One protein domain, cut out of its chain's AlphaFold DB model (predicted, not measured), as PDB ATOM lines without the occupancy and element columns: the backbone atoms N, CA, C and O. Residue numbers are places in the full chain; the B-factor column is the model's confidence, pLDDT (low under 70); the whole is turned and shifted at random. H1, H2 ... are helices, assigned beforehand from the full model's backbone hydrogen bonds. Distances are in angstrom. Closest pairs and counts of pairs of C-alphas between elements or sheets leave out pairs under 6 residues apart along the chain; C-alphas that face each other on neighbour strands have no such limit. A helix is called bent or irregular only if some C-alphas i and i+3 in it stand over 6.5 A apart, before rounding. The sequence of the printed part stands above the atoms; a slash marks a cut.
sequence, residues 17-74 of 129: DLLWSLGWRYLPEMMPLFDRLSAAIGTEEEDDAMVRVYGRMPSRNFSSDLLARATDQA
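This is residues 17 to 74 of the 129 residues of an uncharacterized protein of Acidobacteria bacterium (UniProt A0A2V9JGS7). Two pairs of helices lie at the two ends of an elongated domain: H2 and H3 make a helical hairpin at one end, and H1 and H4, crosswise to each other, make the other end. The links from H1 to H2 and from H3 to H4 join the two pairs, and H1 and H3 are apart, as are H2 and H4. The printed part has 58 residues with four named helices, H1, H2, H3 and H4 along the chain, and no named strand; the class is all helix. The whole is only just loose, close to compact, with a radius of gyration of the C-alphas of 12.8 A, and it spans 40 by 21 by 14 A.

H1, residues 17 to 26, and H4, residues 62 to 69, touch, with the C-alphas of Tyr 26 and Leu 66 closest at 6.2 A. Their lines are about perpendicular, at 79 degrees. H2, residues 31 to 40, is close to H1 but not clearly touching; their closest C-alphas are those of Trp 24 and Met 31, 6.0 A apart. H1 and H2 stand at a steep tilt of 43 degrees and run opposite ways. H3, residues 46 to 54, touches H2, and the closest C-alphas, those of Ala 40 and Glu 46, are 4.8 A apart. H2 and H3 form a helical hairpin, with a shallow tilt of 12 degrees, opposite ways. H3 and H4, which follow each other in the chain, are apart. In H1 and H3 every O i to N i+4 pair is within hydrogen-bond range; in H2 it is 5 of 6 pairs and in H4 2 of 4.

H1 begins at C-alpha 17, at (70.451, 185.649, 249.865), and measures 14.3 A from first to last C-alpha. H2 measures 14.5 A and begins at C-alpha 31, at (81.647, 191.336, 248.236). H3 measures 12.0 A. H4 measures 9.9 A and ends at C-alpha 69, at (83.825, 175.209, 249.567). H4 is neither bent nor irregular, but only just: C-alphas 65 and 68 are 6.5 A apart.

The two C-alphas farthest apart are those of Glu 44, between H2 and H3, and Asp 72, after H4, at 40.2 A. The first and last printed C-alphas, those of Asp 17 and Ala 74, are 14.6 A apart. The links from H1 to H2, with 4 residues, and from H2 to H3, with 5, are tight; the link from H3 to H4, with 7, is short but not tight. The printed part has no cut. The mean pLDDT of the printed part is 97.0, and no printed residue is under 70.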
ATOM      1  N   ASP A  17      69.919 185.338 248.530       97.38
ATOM      2  CA  ASP A  17      70.451 185.649 249.865       97.38
ATOM      3  C   ASP A  17      71.465 184.602 250.352       97.38
ATOM      4  O   ASP A  17      72.513 184.956 250.895       97.38
ATOM      5  N   LEU A  18      71.206 183.318 250.090       97.50
ATOM      6  CA  LEU A  18      72.150 182.241 250.364       97.50
ATOM      7  C   LEU A  18      73.442 182.454 249.570       97.50
ATOM      8  O   LEU A  18      74.509 182.502 250.175       97.50
ATOM      9  N   LEU A  19      73.366 182.643 248.248       96.62
ATOM     10  CA  LEU A  19      74.557 182.890 247.419       96.62
ATOM     11  C   LEU A  19      75.334 184.127 247.883       96.62
ATOM     12  O   LEU A  19      76.562 184.089 247.947       96.62
ATOM     13  N   TRP A  20      74.629 185.190 248.275       97.31
ATOM     14  CA  TRP A  20      75.236 186.397 248.826       97.31
ATOM     15  C   TRP A  20      75.994 186.122 250.129       97.31
ATOM     16  O   TRP A  20      77.149 186.522 250.282       97.31
ATOM     17  N   SER A  21      75.381 185.376 251.053       97.94
ATOM     18  CA  SER A  21      76.007 184.990 252.323       97.94
ATOM     19  C   SER A  21      77.240 184.097 252.122       97.94
ATOM     20  O   SER A  21      78.255 184.274 252.797       97.94
ATOM     21  N   LEU A  22      77.193 183.181 251.148       97.94
ATOM     22  CA  LEU A  22      78.331 182.340 250.779       97.94
ATOM     23  C   LEU A  22      79.451 183.176 250.157       97.94
ATOM     24  O   LEU A  22      80.620 182.932 250.450       97.94
ATOM     25  N   GLY A  23      79.104 184.186 249.358       97.69
ATOM     26  CA  GLY A  23      80.054 185.161 248.834       97.69
ATOM     27  C   GLY A  23      80.830 185.850 249.954       97.69
ATOM     28  O   GLY A  23      82.055 185.854 249.937       97.69
ATOM     29  N   TRP A  24      80.151 186.326 250.999       98.25
ATOM     30  CA  TRP A  24      80.823 186.918 252.164       98.25
ATOM     31  C   TRP A  24      81.712 185.935 252.920       98.25
ATOM     32  O   TRP A  24      82.754 186.319 253.447       98.25
ATOM     33  N   ARG A  25      81.317 184.664 252.973       98.06
ATOM     34  CA  ARG A  25      82.068 183.627 253.684       98.06
ATOM     35  C   ARG A  25      83.325 183.182 252.939       98.06
ATOM     36  O   ARG A  25      84.343 182.933 253.582       98.06
ATOM     37  N   TYR A  26      83.252 183.033 251.619       98.12
ATOM     38  CA  TYR A  26      84.305 182.386 250.826       98.12
ATOM     39  C   TYR A  26      85.028 183.319 249.854       98.12
ATOM     40  O   TYR A  26      86.165 183.025 249.499       98.12
ATOM     41  N   LEU A  27      84.407 184.434 249.467       97.94
ATOM     42  CA  LEU A  27      84.946 185.454 248.558       97.94
ATOM     43  C   LEU A  27      84.851 186.871 249.178       97.94
ATOM     44  O   LEU A  27      84.385 187.806 248.511       97.94
ATOM     45  N   PRO A  28      85.244 187.067 250.456       97.75
ATOM     46  CA  PRO A  28      85.026 188.323 251.181       97.75
ATOM     47  C   PRO A  28      85.677 189.540 250.513       97.75
ATOM     48  O   PRO A  28      85.224 190.663 250.703       97.75
ATOM     49  N   GLU A  29      86.729 189.347 249.720       97.19
ATOM     50  CA  GLU A  29      87.400 190.414 248.986       97.19
ATOM     51  C   GLU A  29      86.584 190.954 247.799       97.19
ATOM     52  O   GLU A  29      86.801 192.090 247.375       97.19
ATOM     53  N   MET A  30      85.642 190.167 247.264       97.75
ATOM     54  CA  MET A  30      84.778 190.573 246.150       97.75
ATOM     55  C   MET A  30      83.507 191.274 246.636       97.75
ATOM     56  O   MET A  30      83.020 192.186 245.969       97.75
ATOM     57  N   MET A  31      82.971 190.883 247.794       97.88
ATOM     58  CA  MET A  31      81.647 191.336 248.236       97.88
ATOM     59  C   MET A  31      81.511 192.852 248.431       97.88
ATOM     60  O   MET A  31      80.548 193.405 247.906       97.88
ATOM     61  N   PRO A  32      82.477 193.576 249.035       97.75
ATOM     62  CA  PRO A  32      82.403 195.035 249.121       97.75
ATOM     63  C   PRO A  32      82.387 195.728 247.752       97.75
ATOM     64  O   PRO A  32      81.929 196.864 247.629       97.75
ATOM     65  N   LEU A  33      82.933 195.085 246.714       97.75
ATOM     66  CA  LEU A  33      82.882 195.605 245.349       97.75
ATOM     67  C   LEU A  33      81.497 195.381 244.735       97.75
ATOM     68  O   LEU A  33      80.981 196.284 244.078       97.75
ATOM     69  N   PHE A  34      80.880 194.225 244.988       96.75
ATOM     70  CA  PHE A  34      79.499 193.970 244.586       96.75
ATOM     71  C   PHE A  34      78.496 194.869 245.317       96.75
ATOM     72  O   PHE A  34      77.579 195.351 244.664       96.75
ATOM     73  N   ASP A  35      78.686 195.184 246.604       96.69
ATOM     74  CA  ASP A  35      77.855 196.171 247.318       96.69
ATOM     75  C   ASP A  35      77.892 197.544 246.634       96.69
ATOM     76  O   ASP A  35      76.858 198.173 246.409       96.69
ATOM     77  N   ARG A  36      79.093 198.012 246.267       96.12
ATOM     78  CA  ARG A  36      79.270 199.290 245.558       96.12
ATOM     79  C   ARG A  36      78.598 199.277 244.196       96.12
ATOM     80  O   ARG A  36      77.982 200.270 243.832       96.12
ATOM     81  N   LEU A  37      78.733 198.176 243.456       97.00
ATOM     82  CA  LEU A  37      78.052 198.021 242.176       97.00
ATOM     83  C   LEU A  37      76.535 198.029 242.375       97.00
ATOM     84  O   LEU A  37      75.849 198.763 241.681       97.00
ATOM     85  N   SER A  38      76.025 197.296 243.369       96.12
ATOM     86  CA  SER A  38      74.595 197.227 243.679       96.12
ATOM     87  C   SER A  38      73.986 198.593 243.985       96.12
ATOM     88  O   SER A  38      72.833 198.818 243.637       96.12
ATOM     89  N   ALA A  39      74.734 199.493 244.626       97.12
ATOM     90  CA  ALA A  39      74.272 200.849 244.921       97.12
ATOM     91  C   ALA A  39      74.156 201.748 243.675       97.12
ATOM     92  O   ALA A  39      73.455 202.754 243.733       97.12
ATOM     93  N   ALA A  40      74.836 201.401 242.577       97.69
ATOM     94  CA  ALA A  40      74.828 202.152 241.322       97.69
ATOM     95  C   ALA A  40      73.858 201.580 240.273       97.69
ATOM     96  O   ALA A  40      73.646 202.202 239.238       97.69
ATOM     97  N   ILE A  41      73.270 200.401 240.505       96.56
ATOM     98  CA  ILE A  41      72.327 199.800 239.553       96.56
ATOM     99  C   ILE A  41      71.096 200.703 239.409       96.56
ATOM    100  O   ILE A  41      70.453 201.062 240.396       96.56
ATOM    101  N   GLY A  42      70.746 201.031 238.168       97.44
ATOM    102  CA  GLY A  42      69.637 201.903 237.805       97.44
ATOM    103  C   GLY A  42      69.938 203.398 237.933       97.44
ATOM    104  O   GLY A  42      69.026 204.198 237.721       97.44
ATOM    105  N   THR A  43      71.169 203.790 238.278       98.06
ATOM    106  CA  THR A  43      71.603 205.195 238.306       98.06
ATOM    107  C   THR A  43      72.380 205.561 237.040       98.06
ATOM    108  O   THR A  43      72.771 204.699 236.254       98.06
ATOM    109  N   GLU A  44      72.639 206.854 236.837       97.94
ATOM    110  CA  GLU A  44      73.486 207.328 235.732       97.94
ATOM    111  C   GLU A  44      74.950 206.866 235.869       97.94
ATOM    112  O   GLU A  44      75.704 206.905 234.899       97.94
ATOM    113  N   GLU A  45      75.368 206.408 237.058       96.88
ATOM    114  CA  GLU A  45      76.731 205.943 237.313       96.88
ATOM    115  C   GLU A  45      76.932 204.434 237.094       96.88
ATOM    116  O   GLU A  45      78.049 203.960 237.311       96.88
ATOM    117  N   GLU A  46      75.904 203.673 236.696       97.88
ATOM    118  CA  GLU A  46      75.950 202.201 236.620       97.88
ATOM    119  C   GLU A  46      77.125 201.684 235.773       97.88
ATOM    120  O   GLU A  46      77.953 200.913 236.267       97.88
ATOM    121  N   ASP A  47      77.244 202.151 234.526       98.00
ATOM    122  CA  ASP A  47      78.295 201.725 233.587       98.00
ATOM    123  C   ASP A  47      79.695 202.021 234.136       98.00
ATOM    124  O   ASP A  47      80.620 201.201 234.118       98.00
ATOM    125  N   ASP A  48      79.825 203.215 234.689       97.75
ATOM    126  CA  ASP A  48      81.040 203.764 235.250       97.75
ATOM    127  C   ASP A  48      81.478 202.982 236.501       97.75
ATOM    128  O   ASP A  48      82.655 202.646 236.691       97.75
ATOM    129  N   ALA A  49      80.517 202.648 237.365       97.31
ATOM    130  CA  ALA A  49      80.716 201.813 238.537       97.31
ATOM    131  C   ALA A  49      81.086 200.383 238.135       97.31
ATOM    132  O   ALA A  49      82.022 199.827 238.714       97.31
ATOM    133  N   MET A  50      80.428 199.820 237.118       97.56
ATOM    134  CA  MET A  50      80.709 198.489 236.589       97.56
ATOM    135  C   MET A  50      82.154 198.381 236.094       97.56
ATOM    136  O   MET A  50      82.878 197.487 236.540       97.56
ATOM    137  N   VAL A  51      82.618 199.314 235.254       98.06
ATOM    138  CA  VAL A  51      84.004 199.328 234.750       98.06
ATOM    139  C   VAL A  51      85.010 199.414 235.900       98.06
ATOM    140  O   VAL A  51      85.971 198.641 235.951       98.06
ATOM    141  N   ARG A  52      84.787 200.313 236.869       97.25
ATOM    142  CA  ARG A  52      85.683 200.472 238.028       97.25
ATOM    143  C   ARG A  52      85.713 199.240 238.929       97.25
ATOM    144  O   ARG A  52      86.780 198.889 239.437       97.25
ATOM    145  N   VAL A  53      84.557 198.623 239.168       97.81
ATOM    146  CA  VAL A  53      84.419 197.444 240.029       97.81
ATOM    147  C   VAL A  53      85.077 196.236 239.374       97.81
ATOM    148  O   VAL A  53      86.004 195.675 239.958       97.81
ATOM    149  N   TYR A  54      84.681 195.879 238.151       97.12
ATOM    150  CA  TYR A  54      85.238 194.715 237.461       97.12
ATOM    151  C   TYR A  54      86.721 194.889 237.116       97.12
ATOM    152  O   TYR A  54      87.466 193.917 237.176       97.12
ATOM    153  N   GLY A  55      87.191 196.115 236.860       97.44
ATOM    154  CA  GLY A  55      88.614 196.386 236.627       97.44
ATOM    155  C   GLY A  55      89.521 196.135 237.840       97.44
ATOM    156  O   GLY A  55      90.731 195.990 237.679       97.44
ATOM    157  N   ARG A  56      88.965 196.084 239.058       96.12
ATOM    158  CA  ARG A  56      89.714 195.843 240.311       96.12
ATOM    159  C   ARG A  56      89.392 194.495 240.949       96.12
ATOM    160  O   ARG A  56      90.082 194.088 241.881       96.12
ATOM    161  N   MET A  57      88.329 193.839 240.496       97.25
ATOM    162  CA  MET A  57      87.838 192.602 241.080       97.25
ATOM    163  C   MET A  57      88.805 191.447 240.779       97.25
ATOM    164  O   MET A  57      89.218 191.280 239.629       97.25
ATOM    165  N   PRO A  58      89.180 190.631 241.779       96.69
ATOM    166  CA  PRO A  58      89.984 189.447 241.520       96.69
ATOM    167  C   PRO A  58      89.187 188.421 240.708       96.69
ATOM    168  O   PRO A  58      87.978 188.267 240.884       96.69
ATOM    169  N   SER A  59      89.882 187.680 239.848       97.44
ATOM    170  CA  SER A  59      89.280 186.553 239.137       97.44
ATOM    171  C   SER A  59      89.147 185.354 240.072       97.44
ATOM    172  O   SER A  59      90.121 184.942 240.707       97.44
ATOM    173  N   ARG A  60      87.937 184.804 240.156       97.25
ATOM    174  CA  ARG A  60      87.587 183.642 240.978       97.25
ATOM    175  C   ARG A  60      86.735 182.681 240.166       97.25
ATOM    176  O   ARG A  60      85.911 183.097 239.352       97.25
ATOM    177  N   ASN A  61      86.928 181.387 240.382       97.00
ATOM    178  CA  ASN A  61      86.136 180.354 239.739       97.00
ATOM    179  C   ASN A  61      84.959 179.971 240.636       97.00
ATOM    180  O   ASN A  61      85.136 179.426 241.720       97.00
ATOM    181  N   PHE A  62      83.740 180.196 240.153       95.62
ATOM    182  CA  PHE A  62      82.524 179.926 240.920       95.62
ATOM    183  C   PHE A  62      82.409 178.464 241.399       95.62
ATOM    184  O   PHE A  62      81.946 178.206 242.508       95.62
ATOM    185  N   SER A  63      82.867 177.490 240.606       95.31
ATOM    186  CA  SER A  63      82.801 176.074 240.995       95.31
ATOM    187  C   SER A  63      83.823 175.713 242.070       95.31
ATOM    188  O   SER A  63      83.450 175.102 243.067       95.31
ATOM    189  N   SER A  64      85.102 176.056 241.886       96.19
ATOM    190  CA  SER A  64      86.159 175.655 242.826       96.19
ATOM    191  C   SER A  64      86.252 176.556 244.053       96.19
ATOM    192  O   SER A  64      86.533 176.067 245.145       96.19
ATOM    193  N   ASP A  65      86.007 177.854 243.885       97.50
ATOM    194  CA  ASP A  65      86.266 178.848 244.927       97.50
ATOM    195  C   ASP A  65      85.016 179.143 245.768       97.50
ATOM    196  O   ASP A  65      85.145 179.623 246.892       97.50
ATOM    197  N   LEU A  66      83.816 178.800 245.273       96.56
ATOM    198  CA  LEU A  66      82.557 178.927 246.015       96.56
ATOM    199  C   LEU A  66      81.872 177.571 246.240       96.56
ATOM    200  O   LEU A  66      81.800 177.108 247.377       96.56
ATOM    201  N   LEU A  67      81.388 176.904 245.182       95.56
ATOM    202  CA  LEU A  67      80.548 175.702 245.331       95.56
ATOM    203  C   LEU A  67      81.282 174.546 246.025       95.56
ATOM    204  O   LEU A  67      80.745 173.935 246.945       95.56
ATOM    205  N   ALA A  68      82.535 174.281 245.648       95.12
ATOM    206  CA  ALA A  68      83.348 173.233 246.265       95.12
ATOM    207  C   ALA A  68      83.729 173.534 247.728       95.12
ATOM    208  O   ALA A  68      84.195 172.645 248.437       95.12
ATOM    209  N   ARG A  69      83.548 174.779 248.188       97.12
ATOM    210  CA  ARG A  69      83.825 175.209 249.567       97.12
ATOM    211  C   ARG A  69      82.579 175.173 250.457       97.12
ATOM    212  O   ARG A  69      82.724 175.135 251.677       97.12
ATOM    213  N   ALA A  70      81.392 175.163 249.854       96.31
ATOM    214  CA  ALA A  70      80.084 175.189 250.508       96.31
ATOM    215  C   ALA A  70      79.326 173.859 250.338       96.31
ATOM    216  O   ALA A  70      78.120 173.843 250.092       96.31
ATOM    217  N   THR A  71      80.031 172.726 250.415       94.25
ATOM    218  CA  THR A  71      79.442 171.396 250.175       94.25
ATOM    219  C   THR A  71      78.369 171.023 251.197       94.25
ATOM    220  O   THR A  71      77.467 170.261 250.873       94.25
ATOM    221  N   ASP A  72      78.419 171.599 252.399       95.00
ATOM    222  CA  ASP A  72      77.399 171.475 253.445       95.00
ATOM    223  C   ASP A  72      76.078 172.184 253.096       95.00
ATOM    224  O   ASP A  72      75.052 171.905 253.708       95.00
ATOM    225  N   GLN A  73      76.099 173.084 252.110       95.88
ATOM    226  CA  GLN A  73      74.945 173.849 251.627       95.88
ATOM    227  C   GLN A  73      74.490 173.403 250.227       95.88
ATOM    228  O   GLN A  73      73.647 174.060 249.614       95.88
ATOM    229  N   ALA A  74      75.052 172.312 249.697       93.38
ATOM    230  CA  ALA A  74      74.807 171.849 248.338       93.38
ATOM    231  C   ALA A  74      74.113 170.481 248.315       93.38
ATOM    232  O   ALA A  74      74.502 169.545 249.010       93.38
TER     233      ALA A  74